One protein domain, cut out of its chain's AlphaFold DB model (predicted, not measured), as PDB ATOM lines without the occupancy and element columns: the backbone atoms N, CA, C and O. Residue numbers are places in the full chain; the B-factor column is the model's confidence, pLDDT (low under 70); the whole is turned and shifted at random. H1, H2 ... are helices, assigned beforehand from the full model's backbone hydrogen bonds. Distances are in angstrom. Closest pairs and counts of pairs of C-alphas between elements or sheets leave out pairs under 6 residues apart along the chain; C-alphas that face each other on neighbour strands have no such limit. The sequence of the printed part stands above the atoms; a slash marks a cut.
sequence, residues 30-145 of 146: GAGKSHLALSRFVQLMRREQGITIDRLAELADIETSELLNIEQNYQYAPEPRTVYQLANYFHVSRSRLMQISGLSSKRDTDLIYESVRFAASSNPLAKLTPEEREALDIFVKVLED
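Overview. This is residues 30 to 145 of the 146 residues of the protein "Transcriptional regulator" of Pseudomonas frederiksbergensis (UniProt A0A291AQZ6). A long helix, H1, runs through the middle, with an arc of four short helices, H2 to H5, on one side of it and a hairpin of two longer helices, H6 and H7, on the other. Along the arc H3, H2, H4 and H5 meet one after another, and H3 and H5 at its two ends pack on H1. The printed part has 116 residues with seven named helices, H1 to H7 in chain order, and no named strand; the class is all helix, and the helices mostly cross. It is compact, with a radius of gyration of the C-alphas of 12.7 A, and its outline is rounded, spanning 33 by 32 by 25 A.

Along the chain. H1 takes residues 30 to 49, from C-alpha 30 at (45.668, 5.987, -14.539) to C-alpha 49 at (44.416, -15.482, -34.742), 29.5 A. H2 is residues 53 to 60, H3 is 64 to 72, H4 is 80 to 89 and H5 is 94 to 100. H6, residues 109 to 121, is 18.8 A long. H7, residues 130 to 144, is 21.0 A long and ends with C-alpha 144 at (47.139, 2.045, -36.707).

Arrangement. H1 is the hub, touching four helices. With residues 38 to 43 alone it touches H3, the closest C-alphas being those of Ser 39 and Glu 71, 4.7 A apart, at a steep tilt of 66 degrees. With residues 34 to 38 alone it touches H5, closest at Ser 34 and Ile 100, 4.9 A between C-alphas. With residues 33 to 40 alone it touches H6, the C-alphas of Ala 37 and Ala 119 being closest at 5.0 A. H1 and H7 only just touch, with 3 pairs of C-alphas within 8 A, the closest Leu 44 and Leu 136 at 7.2 A. H2 touches H3, closest at the C-alphas of Ala 57 and Thr 64, 5.2 A. H2 and H4 touch about perpendicular, at 85 degrees, with the C-alphas of Ala 60 and Tyr 89 closest at 5.6 A. H4 touches H5, closest at the C-alphas of Ala 87 and Arg 94, 5.2 A. H6 and H7 form a helical hairpin, a shallow tilt of 22 degrees, opposite ways, with the C-alphas of Phe 118 and Ala 135 closest at 5.8 A. In all seven helices every O i to N i+4 pair is within hydrogen-bond range.

Size, cuts and confidence. The two C-alphas farthest apart are those of Ser 105 and Ala 126, 35.0 A. The printed part has no cut, and no link is long. The mean pLDDT of the printed part is 85.8; residues 30 to 34, 105, 107 and 122 to 127 are under 70.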
ATOM      1  N   GLY A  30      45.622   5.831 -13.075       49.09
ATOM      2  CA  GLY A  30      45.668   5.987 -14.539       49.09
ATOM      3  C   GLY A  30      46.520   4.926 -15.250       49.09
ATOM      4  O   GLY A  30      46.156   4.451 -16.329       49.09
ATOM      5  N   ALA A  31      47.627   4.507 -14.627       54.25
ATOM      6  CA  ALA A  31      48.518   3.481 -15.172       54.25
ATOM      7  C   ALA A  31      47.845   2.099 -15.212       54.25
ATOM      8  O   ALA A  31      47.910   1.420 -16.232       54.25
ATOM      9  N   GLY A  32      47.102   1.725 -14.161       59.03
ATOM     10  CA  GLY A  32      46.405   0.435 -14.097       59.03
ATOM     11  C   GLY A  32      45.327   0.252 -15.171       59.03
ATOM     12  O   GLY A  32      45.143  -0.853 -15.673       59.03
ATOM     13  N   LYS A  33      44.647   1.332 -15.584       63.59
ATOM     14  CA  LYS A  33      43.668   1.285 -16.688       63.59
ATOM     15  C   LYS A  33      44.334   1.166 -18.059       63.59
ATOM     16  O   LYS A  33      43.810   0.481 -18.931       63.59
ATOM     17  N   SER A  34      45.485   1.813 -18.232       68.19
ATOM     18  CA  SER A  34      46.263   1.755 -19.475       68.19
ATOM     19  C   SER A  34      46.817   0.336 -19.673       68.19
ATOM     20  O   SER A  34      46.572  -0.298 -20.697       68.19
ATOM     21  N   HIS A  35      47.422  -0.233 -18.626       81.56
ATOM     22  CA  HIS A  35      47.915  -1.612 -18.642       81.56
ATOM     23  C   HIS A  35      46.794  -2.625 -18.916       81.56
ATOM     24  O   HIS A  35      46.990  -3.536 -19.713       81.56
ATOM     25  N   LEU A  36      45.596  -2.427 -18.350       85.06
ATOM     26  CA  LEU A  36      44.437  -3.271 -18.653       85.06
ATOM     27  C   LEU A  36      44.082  -3.266 -20.150       85.06
ATOM     28  O   LEU A  36      43.790  -4.325 -20.704       85.06
ATOM     29  N   ALA A  37      44.115  -2.106 -20.812       87.19
ATOM     30  CA  ALA A  37      43.840  -2.014 -22.245       87.19
ATOM     31  C   ALA A  37      44.880  -2.781 -23.074       87.19
ATOM     32  O   ALA A  37      44.506  -3.521 -23.983       87.19
ATOM     33  N   LEU A  38      46.167  -2.682 -22.718       90.56
ATOM     34  CA  LEU A  38      47.222  -3.479 -23.348       90.56
ATOM     35  C   LEU A  38      46.998  -4.983 -23.137       90.56
ATOM     36  O   LEU A  38      47.026  -5.742 -24.105       90.56
ATOM     37  N   SER A  39      46.747  -5.416 -21.898       91.38
ATOM     38  CA  SER A  39      46.482  -6.823 -21.567       91.38
ATOM     39  C   SER A  39      45.332  -7.383 -22.404       91.38
ATOM     40  O   SER A  39      45.444  -8.462 -22.988       91.38
ATOM     41  N   ARG A  40      44.231  -6.626 -22.510       90.69
ATOM     42  CA  ARG A  40      43.066  -7.000 -23.322       90.69
ATOM     43  C   ARG A  40      43.383  -7.045 -24.805       90.69
ATOM     44  O   ARG A  40      42.960  -7.984 -25.471       90.69
ATOM     45  N   PHE A  41      44.143  -6.077 -25.301       92.44
ATOM     46  CA  PHE A  41      44.532  -6.007 -26.702       92.44
ATOM     47  C   PHE A  41      45.336  -7.241 -27.114       92.44
ATOM     48  O   PHE A  41      44.942  -7.944 -28.042       92.44
ATOM     49  N   VAL A  42      46.400  -7.565 -26.373       94.31
ATOM     50  CA  VAL A  42      47.252  -8.730 -26.658       94.31
ATOM     51  C   VAL A  42      46.439 -10.025 -26.608       94.31
ATOM     52  O   VAL A  42      46.493 -10.831 -27.539       94.31
ATOM     53  N   GLN A  43      45.613 -10.186 -25.571       92.81
ATOM     54  CA  GLN A  43      44.755 -11.356 -25.405       92.81
ATOM     55  C   GLN A  43      43.758 -11.526 -26.564       92.81
ATOM     56  O   GLN A  43      43.558 -12.642 -27.052       92.81
ATOM     57  N   LEU A  44      43.107 -10.442 -26.996       91.12
ATOM     58  CA  LEU A  44      42.105 -10.479 -28.059       91.12
ATOM     59  C   LEU A  44      42.729 -10.701 -29.436       91.12
ATOM     60  O   LEU A  44      42.257 -11.584 -30.149       91.12
ATOM     61  N   MET A  45      43.828 -10.015 -29.764       94.25
ATOM     62  CA  MET A  45      44.567 -10.237 -31.013       94.25
ATOM     63  C   MET A  45      45.047 -11.690 -31.133       94.25
ATOM     64  O   MET A  45      44.920 -12.325 -32.180       94.25
ATOM     65  N   ARG A  46      45.547 -12.264 -30.031       94.88
ATOM     66  CA  ARG A  46      45.962 -13.669 -29.993       94.88
ATOM     67  C   ARG A  46      44.790 -14.628 -30.216       94.88
ATOM     68  O   ARG A  46      44.900 -15.571 -31.004       94.88
ATOM     69  N   ARG A  47      43.668 -14.403 -29.518       91.62
ATOM     70  CA  ARG A  47      42.435 -15.204 -29.651       91.62
ATOM     71  C   ARG A  47      41.848 -15.097 -31.057       91.62
ATOM     72  O   ARG A  47      41.345 -16.095 -31.566       91.62
ATOM     73  N   GLU A  48      41.922 -13.926 -31.682       90.81
ATOM     74  CA  GLU A  48      41.458 -13.706 -33.049       90.81
ATOM     75  C   GLU A  48      42.230 -14.564 -34.057       90.81
ATOM     76  O   GLU A  48      41.618 -15.202 -34.912       90.81
ATOM     77  N   GLN A  49      43.553 -14.640 -33.908       92.69
ATOM     78  CA  GLN A  49      44.416 -15.482 -34.742       92.69
ATOM     79  C   GLN A  49      44.305 -16.981 -34.403       92.69
ATOM     80  O   GLN A  49      44.826 -17.819 -35.135       92.69
ATOM     81  N   GLY A  50      43.641 -17.337 -33.298       93.50
ATOM     82  CA  GLY A  50      43.468 -18.722 -32.862       93.50
ATOM     83  C   GLY A  50      44.766 -19.403 -32.418       93.50
ATOM     84  O   GLY A  50      44.853 -20.629 -32.472       93.50
ATOM     85  N   ILE A  51      45.772 -18.632 -31.993       95.44
ATOM     86  CA  ILE A  51      47.090 -19.150 -31.598       95.44
ATOM     87  C   ILE A  51      47.259 -19.224 -30.071       95.44
ATOM     88  O   ILE A  51      46.603 -18.517 -29.295       95.44
ATOM     89  N   THR A  52      48.147 -20.110 -29.614       95.69
ATOM     90  CA  THR A  52      48.518 -20.227 -28.196       95.69
ATOM     91  C   THR A  52      49.431 -19.080 -27.767       95.69
ATOM     92  O   THR A  52      50.000 -18.378 -28.605       95.69
ATOM     93  N   ILE A  53      49.576 -18.879 -26.454       95.62
ATOM     94  CA  ILE A  53      50.486 -17.860 -25.917       95.62
ATOM     95  C   ILE A  53      51.942 -18.145 -26.299       95.62
ATOM     96  O   ILE A  53      52.631 -17.235 -26.742       95.62
ATOM     97  N   ASP A  54      52.367 -19.411 -26.257       96.50
ATOM     98  CA  ASP A  54      53.704 -19.828 -26.695       96.50
ATOM     99  C   ASP A  54      53.939 -19.532 -28.177       96.50
ATOM    100  O   ASP A  54      55.012 -19.078 -28.564       96.50
ATOM    101  N   ARG A  55      52.916 -19.741 -29.019       97.69
ATOM    102  CA  ARG A  55      53.032 -19.451 -30.448       97.69
ATOM    103  C   ARG A  55      53.119 -17.950 -30.713       97.69
ATOM    104  O   ARG A  55      53.870 -17.547 -31.593       97.69
ATOM    105  N   LEU A  56      52.380 -17.130 -29.965       97.75
ATOM    106  CA  LEU A  56      52.527 -15.675 -30.035       97.75
ATOM    107  C   LEU A  56      53.933 -15.242 -29.598       97.75
ATOM    108  O   LEU A  56      54.545 -14.428 -30.282       97.75
ATOM    109  N   ALA A  57      54.440 -15.803 -28.497       97.44
ATOM    110  CA  ALA A  57      55.778 -15.535 -27.972       97.44
ATOM    111  C   ALA A  57      56.858 -15.806 -29.026       97.44
ATOM    112  O   ALA A  57      57.663 -14.933 -29.340       97.44
ATOM    113  N   GLU A  58      56.796 -16.985 -29.649       97.75
ATOM    114  CA  GLU A  58      57.699 -17.396 -30.723       97.75
ATOM    115  C   GLU A  58      57.620 -16.456 -31.936       97.75
ATOM    116  O   GLU A  58      58.646 -15.989 -32.427       97.75
ATOM    117  N   LEU A  59      56.411 -16.155 -32.422       97.69
ATOM    118  CA  LEU A  59      56.220 -15.343 -33.627       97.69
ATOM    119  C   LEU A  59      56.605 -13.869 -33.431       97.69
ATOM    120  O   LEU A  59      57.032 -13.219 -34.386       97.69
ATOM    121  N   ALA A  60      56.441 -13.343 -32.216       96.69
ATOM    122  CA  ALA A  60      56.772 -11.965 -31.871       96.69
ATOM    123  C   ALA A  60      58.199 -11.794 -31.310       96.69
ATOM    124  O   ALA A  60      58.599 -10.659 -31.058       96.69
ATOM    125  N   ASP A  61      58.969 -12.879 -31.144       97.00
ATOM    126  CA  ASP A  61      60.305 -12.879 -30.518       97.00
ATOM    127  C   ASP A  61      60.289 -12.348 -29.064       97.00
ATOM    128  O   ASP A  61      61.138 -11.555 -28.656       97.00
ATOM    129  N   ILE A  62      59.289 -12.754 -28.276       97.19
ATOM    130  CA  ILE A  62      59.081 -12.330 -26.878       97.19
ATOM    131  C   ILE A  62      59.174 -13.550 -25.957       97.19
ATOM    132  O   ILE A  62      58.793 -14.654 -26.334       97.19
ATOM    133  N   GLU A  63      59.649 -13.366 -24.726       96.69
ATOM    134  CA  GLU A  63      59.630 -14.431 -23.725       96.69
ATOM    135  C   GLU A  63      58.185 -14.806 -23.338       96.69
ATOM    136  O   GLU A  63      57.355 -13.944 -23.049       96.69
ATOM    137  N   THR A  64      57.857 -16.100 -23.283       96.38
ATOM    138  CA  THR A  64      56.501 -16.543 -22.912       96.38
ATOM    139  C   THR A  64      56.074 -16.022 -21.535       96.38
ATOM    140  O   THR A  64      54.912 -15.665 -21.345       96.38
ATOM    141  N   SER A  65      56.998 -15.963 -20.569       95.00
ATOM    142  CA  SER A  65      56.737 -15.481 -19.205       95.00
ATOM    143  C   SER A  65      56.320 -14.002 -19.189       95.00
ATOM    144  O   SER A  65      55.375 -13.632 -18.493       95.00
ATOM    145  N   GLU A  66      56.962 -13.178 -20.018       94.62
ATOM    146  CA  GLU A  66      56.638 -11.768 -20.233       94.62
ATOM    147  C   GLU A  66      55.213 -11.616 -20.786       94.62
ATOM    148  O   GLU A  66      54.395 -10.886 -20.224       94.62
ATOM    149  N   LEU A  67      54.865 -12.369 -21.837       95.25
ATOM    150  CA  LEU A  67      53.508 -12.364 -22.396       95.25
ATOM    151  C   LEU A  67      52.451 -12.846 -21.399       95.25
ATOM    152  O   LEU A  67      51.348 -12.298 -21.355       95.25
ATOM    153  N   LEU A  68      52.779 -13.851 -20.586       94.31
ATOM    154  CA  LEU A  68      51.889 -14.359 -19.546       94.31
ATOM    155  C   LEU A  68      51.586 -13.269 -18.510       94.31
ATOM    156  O   LEU A  68      50.425 -13.069 -18.150       94.31
ATOM    157  N   ASN A  69      52.614 -12.537 -18.071       93.56
ATOM    158  CA  ASN A  69      52.458 -11.411 -17.155       93.56
ATOM    159  C   ASN A  69      51.606 -10.300 -17.773       93.56
ATOM    160  O   ASN A  69      50.719  -9.777 -17.100       93.56
ATOM    161  N   ILE A  70      51.806  -9.992 -19.059       92.38
ATOM    162  CA  ILE A  70      50.992  -9.008 -19.781       92.38
ATOM    163  C   ILE A  70      49.521  -9.434 -19.837       92.38
ATOM    164  O   ILE A  70      48.654  -8.608 -19.563       92.38
ATOM    165  N   GLU A  71      49.200 -10.691 -20.163       91.25
ATOM    166  CA  GLU A  71      47.799 -11.133 -20.275       91.25
ATOM    167  C   GLU A  71      47.094 -11.306 -18.917       91.25
ATOM    168  O   GLU A  71      45.880 -11.103 -18.835       91.25
ATOM    169  N   GLN A  72      47.814 -11.696 -17.859       88.88
ATOM    170  CA  GLN A  72      47.206 -12.088 -16.576       88.88
ATOM    171  C   GLN A  72      47.291 -11.017 -15.484       88.88
ATOM    172  O   GLN A  72      46.449 -10.997 -14.586       88.88
ATOM    173  N   ASN A  73      48.283 -10.127 -15.542       85.31
ATOM    174  CA  ASN A  73      48.531  -9.134 -14.506       85.31
ATOM    175  C   ASN A  73      48.405  -7.712 -15.066       85.31
ATOM    176  O   ASN A  73      49.356  -7.129 -15.575       85.31
ATOM    177  N   TYR A  74      47.239  -7.099 -14.868       77.75
ATOM    178  CA  TYR A  74      46.957  -5.714 -15.271       77.75
ATOM    179  C   TYR A  74      47.792  -4.659 -14.520       77.75
ATOM    180  O   TYR A  74      47.722  -3.478 -14.840       77.75
ATOM    181  N   GLN A  75      48.556  -5.033 -13.489       82.56
ATOM    182  CA  GLN A  75      49.503  -4.133 -12.824       82.56
ATOM    183  C   GLN A  75      50.928  -4.290 -13.358       82.56
ATOM    184  O   GLN A  75      51.793  -3.492 -12.989       82.56
ATOM    185  N   TYR A  76      51.174  -5.286 -14.211       85.12
ATOM    186  CA  TYR A  76      52.474  -5.529 -14.809       85.12
ATOM    187  C   TYR A  76      52.839  -4.408 -15.780       85.12
ATOM    188  O   TYR A  76      52.020  -3.998 -16.602       85.12
ATOM    189  N   ALA A  77      54.063  -3.901 -15.658       86.62
ATOM    190  CA  ALA A  77      54.621  -2.933 -16.587       86.62
ATOM    191  C   ALA A  77      55.533  -3.698 -17.560       86.62
ATOM    192  O   ALA A  77      56.561  -4.205 -17.112       86.62
ATOM    193  N   PRO A  78      55.167  -3.811 -18.847       90.00
ATOM    194  CA  PRO A  78      55.970  -4.537 -19.823       90.00
ATOM    195  C   PRO A  78      57.263  -3.795 -20.146       90.00
ATOM    196  O   PRO A  78      57.343  -2.566 -20.034       90.00
ATOM    197  N   GLU A  79      58.257  -4.524 -20.642       91.50
ATOM    198  CA  GLU A  79      59.465  -3.879 -21.142       91.50
ATOM    199  C   GLU A  79      59.187  -3.074 -22.430       91.50
ATOM    200  O   GLU A  79      58.418  -3.507 -23.297       91.50
ATOM    201  N   PRO A  80      59.861  -1.926 -22.647       91.56
ATOM    202  CA  PRO A  80      59.750  -1.172 -23.898       91.56
ATOM    203  C   PRO A  80      60.063  -2.003 -25.150       91.56
ATOM    204  O   PRO A  80      59.454  -1.797 -26.201       91.56
ATOM    205  N   ARG A  81      60.997  -2.959 -25.041       95.06
ATOM    206  CA  ARG A  81      61.326  -3.893 -26.126       95.06
ATOM    207  C   ARG A  81      60.131  -4.783 -26.466       95.06
ATOM    208  O   ARG A  81      59.804  -4.912 -27.644       95.06
ATOM    209  N   THR A  82      59.463  -5.326 -25.454       95.25
ATOM    210  CA  THR A  82      58.267  -6.153 -25.619       95.25
ATOM    211  C   THR A  82      57.175  -5.389 -26.354       95.25
ATOM    212  O   THR A  82      56.636  -5.861 -27.352       95.25
ATOM    213  N   VAL A  83      56.886  -4.157 -25.924       94.12
ATOM    214  CA  VAL A  83      55.864  -3.318 -26.570       94.12
ATOM    215  C   VAL A  83      56.245  -2.995 -28.019       94.12
ATOM    216  O   VAL A  83      55.397  -3.028 -28.908       94.12
ATOM    217  N   TYR A  84      57.526  -2.759 -28.298       94.25
ATOM    218  CA  TYR A  84      58.025  -2.588 -29.662       94.25
ATOM    219  C   TYR A  84      57.821  -3.837 -30.536       94.25
ATOM    220  O   TYR A  84      57.399  -3.722 -31.688       94.25
ATOM    221  N   GLN A  85      58.124  -5.023 -30.003       96.94
ATOM    222  CA  GLN A  85      57.964  -6.299 -30.701       96.94
ATOM    223  C   GLN A  85      56.487  -6.595 -30.989       96.94
ATOM    224  O   GLN A  85      56.142  -6.897 -32.131       96.94
ATOM    225  N   LEU A  86      55.605  -6.377 -30.010       96.69
ATOM    226  CA  LEU A  86      54.155  -6.505 -30.178       96.69
ATOM    227  C   LEU A  86      53.609  -5.542 -31.232       96.69
ATOM    228  O   LEU A  86      52.830  -5.954 -32.087       96.69
ATOM    229  N   ALA A  87      54.041  -4.279 -31.212       95.44
ATOM    230  CA  ALA A  87      53.612  -3.297 -32.204       95.44
ATOM    231  C   ALA A  87      53.993  -3.718 -33.631       95.44
ATOM    232  O   ALA A  87      53.198  -3.559 -34.553       95.44
ATOM    233  N   ASN A  88      55.185  -4.291 -33.814       95.81
ATOM    234  CA  ASN A  88      55.617  -4.790 -35.120       95.81
ATOM    235  C   ASN A  88      54.835  -6.022 -35.559       95.81
ATOM    236  O   ASN A  88      54.435  -6.089 -36.717       95.81
ATOM    237  N   TYR A  89      54.636  -6.975 -34.647       96.56
ATOM    238  CA  TYR A  89      53.925  -8.217 -34.929       96.56
ATOM    239  C   TYR A  89      52.458  -7.962 -35.295       96.56
ATOM    240  O   TYR A  89      51.947  -8.528 -36.257       96.56
ATOM    241  N   PHE A  90      51.789  -7.068 -34.565       95.38
ATOM    242  CA  PHE A  90      50.394  -6.699 -34.814       95.38
ATOM    243  C   PHE A  90      50.219  -5.581 -35.846       95.38
ATOM    244  O   PHE A  90      49.089  -5.188 -36.111       95.38
ATOM    245  N   HIS A  91      51.308  -5.074 -36.431       94.69
ATOM    246  CA  HIS A  91      51.292  -4.003 -37.431       94.69
ATOM    247  C   HIS A  91      50.605  -2.698 -36.978       94.69
ATOM    248  O   HIS A  91      50.032  -1.979 -37.790       94.69
ATOM    249  N   VAL A  92      50.725  -2.347 -35.693       93.88
ATOM    250  CA  VAL A  92      50.150  -1.120 -35.108       93.88
ATOM    251  C   VAL A  92      51.215  -0.053 -34.812       93.88
ATOM    252  O   VAL A  92      52.419  -0.326 -34.770       93.88
ATOM    253  N   SER A  93      50.795   1.194 -34.571       93.62
ATOM    254  CA  SER A  93      51.699   2.290 -34.215       93.62
ATOM    255  C   SER A  93      52.405   2.015 -32.891       93.62
ATOM    256  O   SER A  93      51.800   1.976 -31.817       93.62
ATOM    257  N   ARG A  94      53.737   1.928 -32.955       91.88
ATOM    258  CA  ARG A  94      54.616   1.809 -31.781       91.88
ATOM    259  C   ARG A  94      54.362   2.924 -30.769       91.88
ATOM    260  O   ARG A  94      54.353   2.671 -29.573       91.88
ATOM    261  N   SER A  95      54.156   4.156 -31.246       89.06
ATOM    262  CA  SER A  95      53.947   5.307 -30.363       89.06
ATOM    263  C   SER A  95      52.645   5.175 -29.584       89.06
ATOM    264  O   SER A  95      52.646   5.365 -28.370       89.06
ATOM    265  N   ARG A  96      51.549   4.802 -30.252       89.50
ATOM    266  CA  ARG A  96      50.256   4.612 -29.589       89.50
ATOM    267  C   ARG A  96      50.273   3.402 -28.658       89.50
ATOM    268  O   ARG A  96      49.799   3.515 -27.530       89.50
ATOM    269  N   LEU A  97      50.910   2.298 -29.057       90.06
ATOM    270  CA  LEU A  97      51.020   1.122 -28.192       90.06
ATOM    271  C   LEU A  97      51.833   1.414 -26.913       90.06
ATOM    272  O   LEU A  97      51.438   1.001 -25.828       90.06
ATOM    273  N   MET A  98      52.901   2.213 -27.017       88.81
ATOM    274  CA  MET A  98      53.675   2.703 -25.864       88.81
ATOM    275  C   MET A  98      52.870   3.635 -24.942       88.81
ATOM    276  O   MET A  98      53.125   3.701 -23.739       88.81
ATOM    277  N   GLN A  99      51.907   4.384 -25.485       86.81
ATOM    278  CA  GLN A  99      51.022   5.234 -24.684       86.81
ATOM    279  C   GLN A  99      50.048   4.408 -23.855       86.81
ATOM    280  O   GLN A  99      49.934   4.635 -22.649       86.81
ATOM    281  N   ILE A 100      49.404   3.415 -24.471       86.00
ATOM    282  CA  ILE A 100      48.471   2.547 -23.751       86.00
ATOM    283  C   ILE A 100      49.201   1.580 -22.814       86.00
ATOM    284  O   ILE A 100      48.650   1.191 -21.797       86.00
ATOM    285  N   SER A 101      50.466   1.241 -23.073       83.62
ATOM    286  CA  SER A 101      51.262   0.419 -22.155       83.62
ATOM    287  C   SER A 101      51.742   1.176 -20.911       83.62
ATOM    288  O   SER A 101      52.471   0.610 -20.107       83.62
ATOM    289  N   GLY A 102      51.395   2.461 -20.764       80.44
ATOM    290  CA  GLY A 102      51.850   3.298 -19.653       80.44
ATOM    291  C   GLY A 102      53.315   3.742 -19.751       80.44
ATOM    292  O   GLY A 102      53.800   4.409 -18.838       80.44
ATOM    293  N   LEU A 103      54.007   3.431 -20.854       74.25
ATOM    294  CA  LEU A 103      55.435   3.710 -21.054       74.25
ATOM    295  C   LEU A 103      55.719   5.089 -21.677       74.25
ATOM    296  O   LEU A 103      56.878   5.484 -21.789       74.25
ATOM    297  N   SER A 104      54.691   5.838 -22.086       75.06
ATOM    298  CA  SER A 104      54.832   7.190 -22.644       75.06
ATOM    299  C   SER A 104      54.394   8.284 -21.666       75.06
ATOM    300  O   SER A 104      53.309   8.229 -21.081       75.06
ATOM    301  N   SER A 105      55.206   9.342 -21.562       64.19
ATOM    302  CA  SER A 105      54.852  10.583 -20.854       64.19
ATOM    303  C   SER A 105      53.879  11.460 -21.650       64.19
ATOM    304  O   SER A 105      53.092  12.194 -21.059       64.19
ATOM    305  N   LYS A 106      53.905  11.378 -22.989       71.56
ATOM    306  CA  LYS A 106      52.901  12.011 -23.854       71.56
ATOM    307  C   LYS A 106      51.649  11.141 -23.819       71.56
ATOM    308  O   LYS A 106      51.749   9.963 -24.153       71.56
ATOM    309  N   ARG A 107      50.513  11.704 -23.408       68.50
ATOM    310  CA  ARG A 107      49.226  11.005 -23.349       68.50
ATOM    311  C   ARG A 107      48.210  11.761 -24.182       68.50
ATOM    312  O   ARG A 107      47.847  12.883 -23.840       68.50
ATOM    313  N   ASP A 108      47.792  11.151 -25.277       80.12
ATOM    314  CA  ASP A 108      46.635  11.607 -26.031       80.12
ATOM    315  C   ASP A 108      45.354  11.236 -25.263       80.12
ATOM    316  O   ASP A 108      45.160  10.081 -24.882       80.12
ATOM    317  N   THR A 109      44.505  12.225 -24.977       81.25
ATOM    318  CA  THR A 109      43.317  12.014 -24.133       81.25
ATOM    319  C   THR A 109      42.260  11.180 -24.855       81.25
ATOM    320  O   THR A 109      41.609  10.356 -24.209       81.25
ATOM    321  N   ASP A 110      42.153  11.315 -26.178       83.62
ATOM    322  CA  ASP A 110      41.215  10.542 -26.993       83.62
ATOM    323  C   ASP A 110      41.658   9.075 -27.049       83.62
ATOM    324  O   ASP A 110      40.857   8.166 -26.835       83.62
ATOM    325  N   LEU A 111      42.965   8.830 -27.198       83.19
ATOM    326  CA  LEU A 111      43.533   7.478 -27.147       83.19
ATOM    327  C   LEU A 111      43.293   6.796 -25.792       83.19
ATOM    328  O   LEU A 111      42.950   5.611 -25.740       83.19
ATOM    329  N   ILE A 112      43.467   7.522 -24.684       82.25
ATOM    330  CA  ILE A 112      43.198   6.989 -23.341       82.25
ATOM    331  C   ILE A 112      41.710   6.673 -23.173       82.25
ATOM    332  O   ILE A 112      41.365   5.632 -22.611       82.25
ATOM    333  N   TYR A 113      40.825   7.533 -23.674       83.31
ATOM    334  CA  TYR A 113      39.387   7.304 -23.621       83.31
ATOM    335  C   TYR A 113      38.971   6.046 -24.402       83.31
ATOM    336  O   TYR A 113      38.267   5.194 -23.852       83.31
ATOM    337  N   GLU A 114      39.471   5.872 -25.627       83.12
ATOM    338  CA  GLU A 114      39.215   4.668 -26.431       83.12
ATOM    339  C   GLU A 114      39.794   3.405 -25.779       83.12
ATOM    340  O   GLU A 114      39.145   2.361 -25.757       83.12
ATOM    341  N   SER A 115      40.962   3.508 -25.137       81.69
ATOM    342  CA  SER A 115      41.564   2.403 -24.375       81.69
ATOM    343  C   SER A 115      40.675   1.944 -23.215       81.69
ATOM    344  O   SER A 115      40.496   0.746 -22.992       81.69
ATOM    345  N   VAL A 116      40.080   2.891 -22.482       83.31
ATOM    346  CA  VAL A 116      39.145   2.592 -21.386       83.31
ATOM    347  C   VAL A 116      37.863   1.956 -21.920       83.31
ATOM    348  O   VAL A 116      37.382   0.981 -21.341       83.31
ATOM    349  N   ARG A 117      37.318   2.484 -23.022       83.06
ATOM    350  CA  ARG A 117      36.114   1.947 -23.669       83.06
ATOM    351  C   ARG A 117      36.323   0.503 -24.125       83.06
ATOM    352  O   ARG A 117      35.523  -0.360 -23.778       83.06
ATOM    353  N   PHE A 118      37.425   0.244 -24.824       82.56
ATOM    354  CA  PHE A 118      37.814  -1.087 -25.285       82.56
ATOM    355  C   PHE A 118      38.008  -2.076 -24.125       82.56
ATOM    356  O   PHE A 118      37.519  -3.208 -24.160       82.56
ATOM    357  N   ALA A 119      38.681  -1.649 -23.053       80.62
ATOM    358  CA  ALA A 119      38.878  -2.488 -21.876       80.62
ATOM    359  C   ALA A 119      37.552  -2.864 -21.190       80.62
ATOM    360  O   ALA A 119      37.424  -3.981 -20.689       80.62
ATOM    361  N   ALA A 120      36.568  -1.958 -21.183       80.81
ATOM    362  CA  ALA A 120      35.255  -2.190 -20.584       80.81
ATOM    363  C   ALA A 120      34.375  -3.161 -21.391       80.81
ATOM    364  O   ALA A 120      33.537  -3.842 -20.801       80.81
ATOM    365  N   SER A 121      34.557  -3.249 -22.713       75.81
ATOM    366  CA  SER A 121      33.776  -4.135 -23.591       75.81
ATOM    367  C   SER A 121      34.368  -5.540 -23.759       75.81
ATOM    368  O   SER A 121      33.716  -6.413 -24.325       75.81
ATOM    369  N   SER A 122      35.591  -5.778 -23.278       68.19
ATOM    370  CA  SER A 122      36.342  -7.017 -23.516       68.19
ATOM    371  C   SER A 122      36.217  -7.993 -22.340       68.19
ATOM    372  O   SER A 122      36.830  -7.779 -21.287       68.19
ATOM    373  N   ASN A 123      35.458  -9.086 -22.502       65.50
ATOM    374  CA  ASN A 123      35.205 -10.060 -21.435       65.50
ATOM    375  C   ASN A 123      35.812 -11.445 -21.769       65.50
ATOM    376  O   ASN A 123      35.374 -12.097 -22.709       65.50
ATOM    377  N   PRO A 124      36.777 -11.968 -20.989       55.66
ATOM    378  CA  PRO A 124      37.732 -12.998 -21.437       55.66
ATOM    379  C   PRO A 124      37.215 -14.450 -21.556       55.66
ATOM    380  O   PRO A 124      37.995 -15.389 -21.400       55.66
ATOM    381  N   LEU A 125      35.933 -14.693 -21.831       54.84
ATOM    382  CA  LEU A 125      35.356 -16.041 -21.822       54.84
ATOM    383  C   LEU A 125      34.912 -16.473 -23.236       54.84
ATOM    384  O   LEU A 125      33.901 -15.998 -23.734       54.84
ATOM    385  N   ALA A 126      35.637 -17.438 -23.830       59.72
ATOM    386  CA  ALA A 126      35.345 -18.174 -25.083       59.72
ATOM    387  C   ALA A 126      35.839 -17.558 -26.419       59.72
ATOM    388  O   ALA A 126      36.829 -16.831 -26.463       59.72
ATOM    389  N   LYS A 127      35.247 -17.966 -27.552       67.31
ATOM    390  CA  LYS A 127      35.504 -17.403 -28.896       67.31
ATOM    391  C   LYS A 127      35.048 -15.938 -28.900       67.31
ATOM    392  O   LYS A 127      34.056 -15.662 -28.238       67.31
ATOM    393  N   LEU A 128      35.759 -15.036 -29.595       74.44
ATOM    394  CA  LEU A 128      35.408 -13.605 -29.605       74.44
ATOM    395  C   LEU A 128      33.915 -13.429 -29.894       74.44
ATOM    396  O   LEU A 128      33.435 -13.933 -30.918       74.44
ATOM    397  N   THR A 129      33.205 -12.732 -29.008       81.31
ATOM    398  CA  THR A 129      31.824 -12.334 -29.295       81.31
ATOM    399  C   THR A 129      31.809 -11.293 -30.425       81.31
ATOM    400  O   THR A 129      32.844 -10.674 -30.705       81.31
ATOM    401  N   PRO A 130      30.675 -11.093 -31.120       82.62
ATOM    402  CA  PRO A 130      30.556 -10.035 -32.122       82.62
ATOM    403  C   PRO A 130      30.933  -8.652 -31.573       82.62
ATOM    404  O   PRO A 130      31.616  -7.893 -32.252       82.62
ATOM    405  N   GLU A 131      30.566  -8.369 -30.324       80.31
ATOM    406  CA  GLU A 131      30.847  -7.105 -29.638       80.31
ATOM    407  C   GLU A 131      32.339  -6.957 -29.308       80.31
ATOM    408  O   GLU A 131      32.913  -5.890 -29.513       80.31
ATOM    409  N   GLU A 132      32.995  -8.029 -28.844       80.19
ATOM    410  CA  GLU A 132      34.447  -8.027 -28.612       80.19
ATOM    411  C   GLU A 132      35.223  -7.795 -29.913       80.19
ATOM    412  O   GLU A 132      36.226  -7.083 -29.917       80.19
ATOM    413  N   ARG A 133      34.761  -8.392 -31.016       86.00
ATOM    414  CA  ARG A 133      35.368  -8.216 -32.338       86.00
ATOM    415  C   ARG A 133      35.205  -6.787 -32.845       86.00
ATOM    416  O   ARG A 133      36.183  -6.204 -33.290       86.00
ATOM    417  N   GLU A 134      34.009  -6.216 -32.740       87.00
ATOM    418  CA  GLU A 134      33.771  -4.824 -33.132       87.00
ATOM    419  C   GLU A 134      34.634  -3.855 -32.311       87.00
ATOM    420  O   GLU A 134      35.274  -2.960 -32.867       87.00
ATOM    421  N   ALA A 135      34.711  -4.064 -30.993       85.06
ATOM    422  CA  ALA A 135      35.563  -3.262 -30.125       85.06
ATOM    423  C   ALA A 135      37.050  -3.392 -30.495       85.06
ATOM    424  O   ALA A 135      37.761  -2.387 -30.515       85.06
ATOM    425  N   LEU A 136      37.513  -4.609 -30.811       86.69
ATOM    426  CA  LEU A 136      38.878  -4.854 -31.272       86.69
ATOM    427  C   LEU A 136      39.162  -4.142 -32.596       86.69
ATOM    428  O   LEU A 136      40.163  -3.441 -32.684       86.69
ATOM    429  N   ASP A 137      38.273  -4.251 -33.584       88.88
ATOM    430  CA  ASP A 137      38.445  -3.627 -34.901       88.88
ATOM    431  C   ASP A 137      38.534  -2.097 -34.805       88.88
ATOM    432  O   ASP A 137      39.358  -1.463 -35.471       88.88
ATOM    433  N   ILE A 138      37.696  -1.477 -33.966       87.00
ATOM    434  CA  ILE A 138      37.754  -0.033 -33.701       87.00
ATOM    435  C   ILE A 138      39.086   0.320 -33.037       87.00
ATOM    436  O   ILE A 138      39.755   1.265 -33.458       87.00
ATOM    437  N   PHE A 139      39.493  -0.447 -32.026       87.75
ATOM    438  CA  PHE A 139      40.710  -0.165 -31.278       87.75
ATOM    439  C   PHE A 139      41.978  -0.354 -32.121       87.75
ATOM    440  O   PHE A 139      42.878   0.481 -32.061       87.75
ATOM    441  N   VAL A 140      42.029  -1.377 -32.979       89.31
ATOM    442  CA  VAL A 140      43.118  -1.579 -33.947       89.31
ATOM    443  C   VAL A 140      43.242  -0.368 -34.869       89.31
ATOM    444  O   VAL A 140      44.339   0.165 -34.993       89.31
ATOM    445  N   LYS A 141      42.137   0.151 -35.423       90.00
ATOM    446  CA  LYS A 141      42.171   1.363 -36.268       90.00
ATOM    447  C   LYS A 141      42.720   2.579 -35.530       90.00
ATOM    448  O   LYS A 141      43.496   3.344 -36.098       90.00
ATOM    449  N   VAL A 142      42.339   2.753 -34.263       86.69
ATOM    450  CA  VAL A 142      42.893   3.818 -33.414       86.69
ATOM    451  C   VAL A 142      44.400   3.636 -33.248       86.69
ATOM    452  O   VAL A 142      45.128   4.623 -33.289       86.69
ATOM    453  N   LEU A 143      44.879   2.402 -33.081       85.50
ATOM    454  CA  LEU A 143      46.300   2.096 -32.923       85.50
ATOM    455  C   LEU A 143      47.100   2.140 -34.231       85.50
ATOM    456  O   LEU A 143      48.301   2.379 -34.169       85.50
ATOM    457  N   GLU A 144      46.491   1.921 -35.392       87.69
ATOM    458  CA  GLU A 144      47.139   2.045 -36.707       87.69
ATOM    459  C   GLU A 144      47.378   3.503 -37.117       87.69
ATOM    460  O   GLU A 144      48.310   3.790 -37.875       87.69
ATOM    461  N   ASP A 145      46.562   4.427 -36.604       78.19
ATOM    462  CA  ASP A 145      46.703   5.850 -36.886       78.19
ATOM    463  C   ASP A 145      48.073   6.389 -36.412       78.19
ATOM    464  O   ASP A 145      48.683   5.882 -35.456       78.19
TER     465      ASP A 145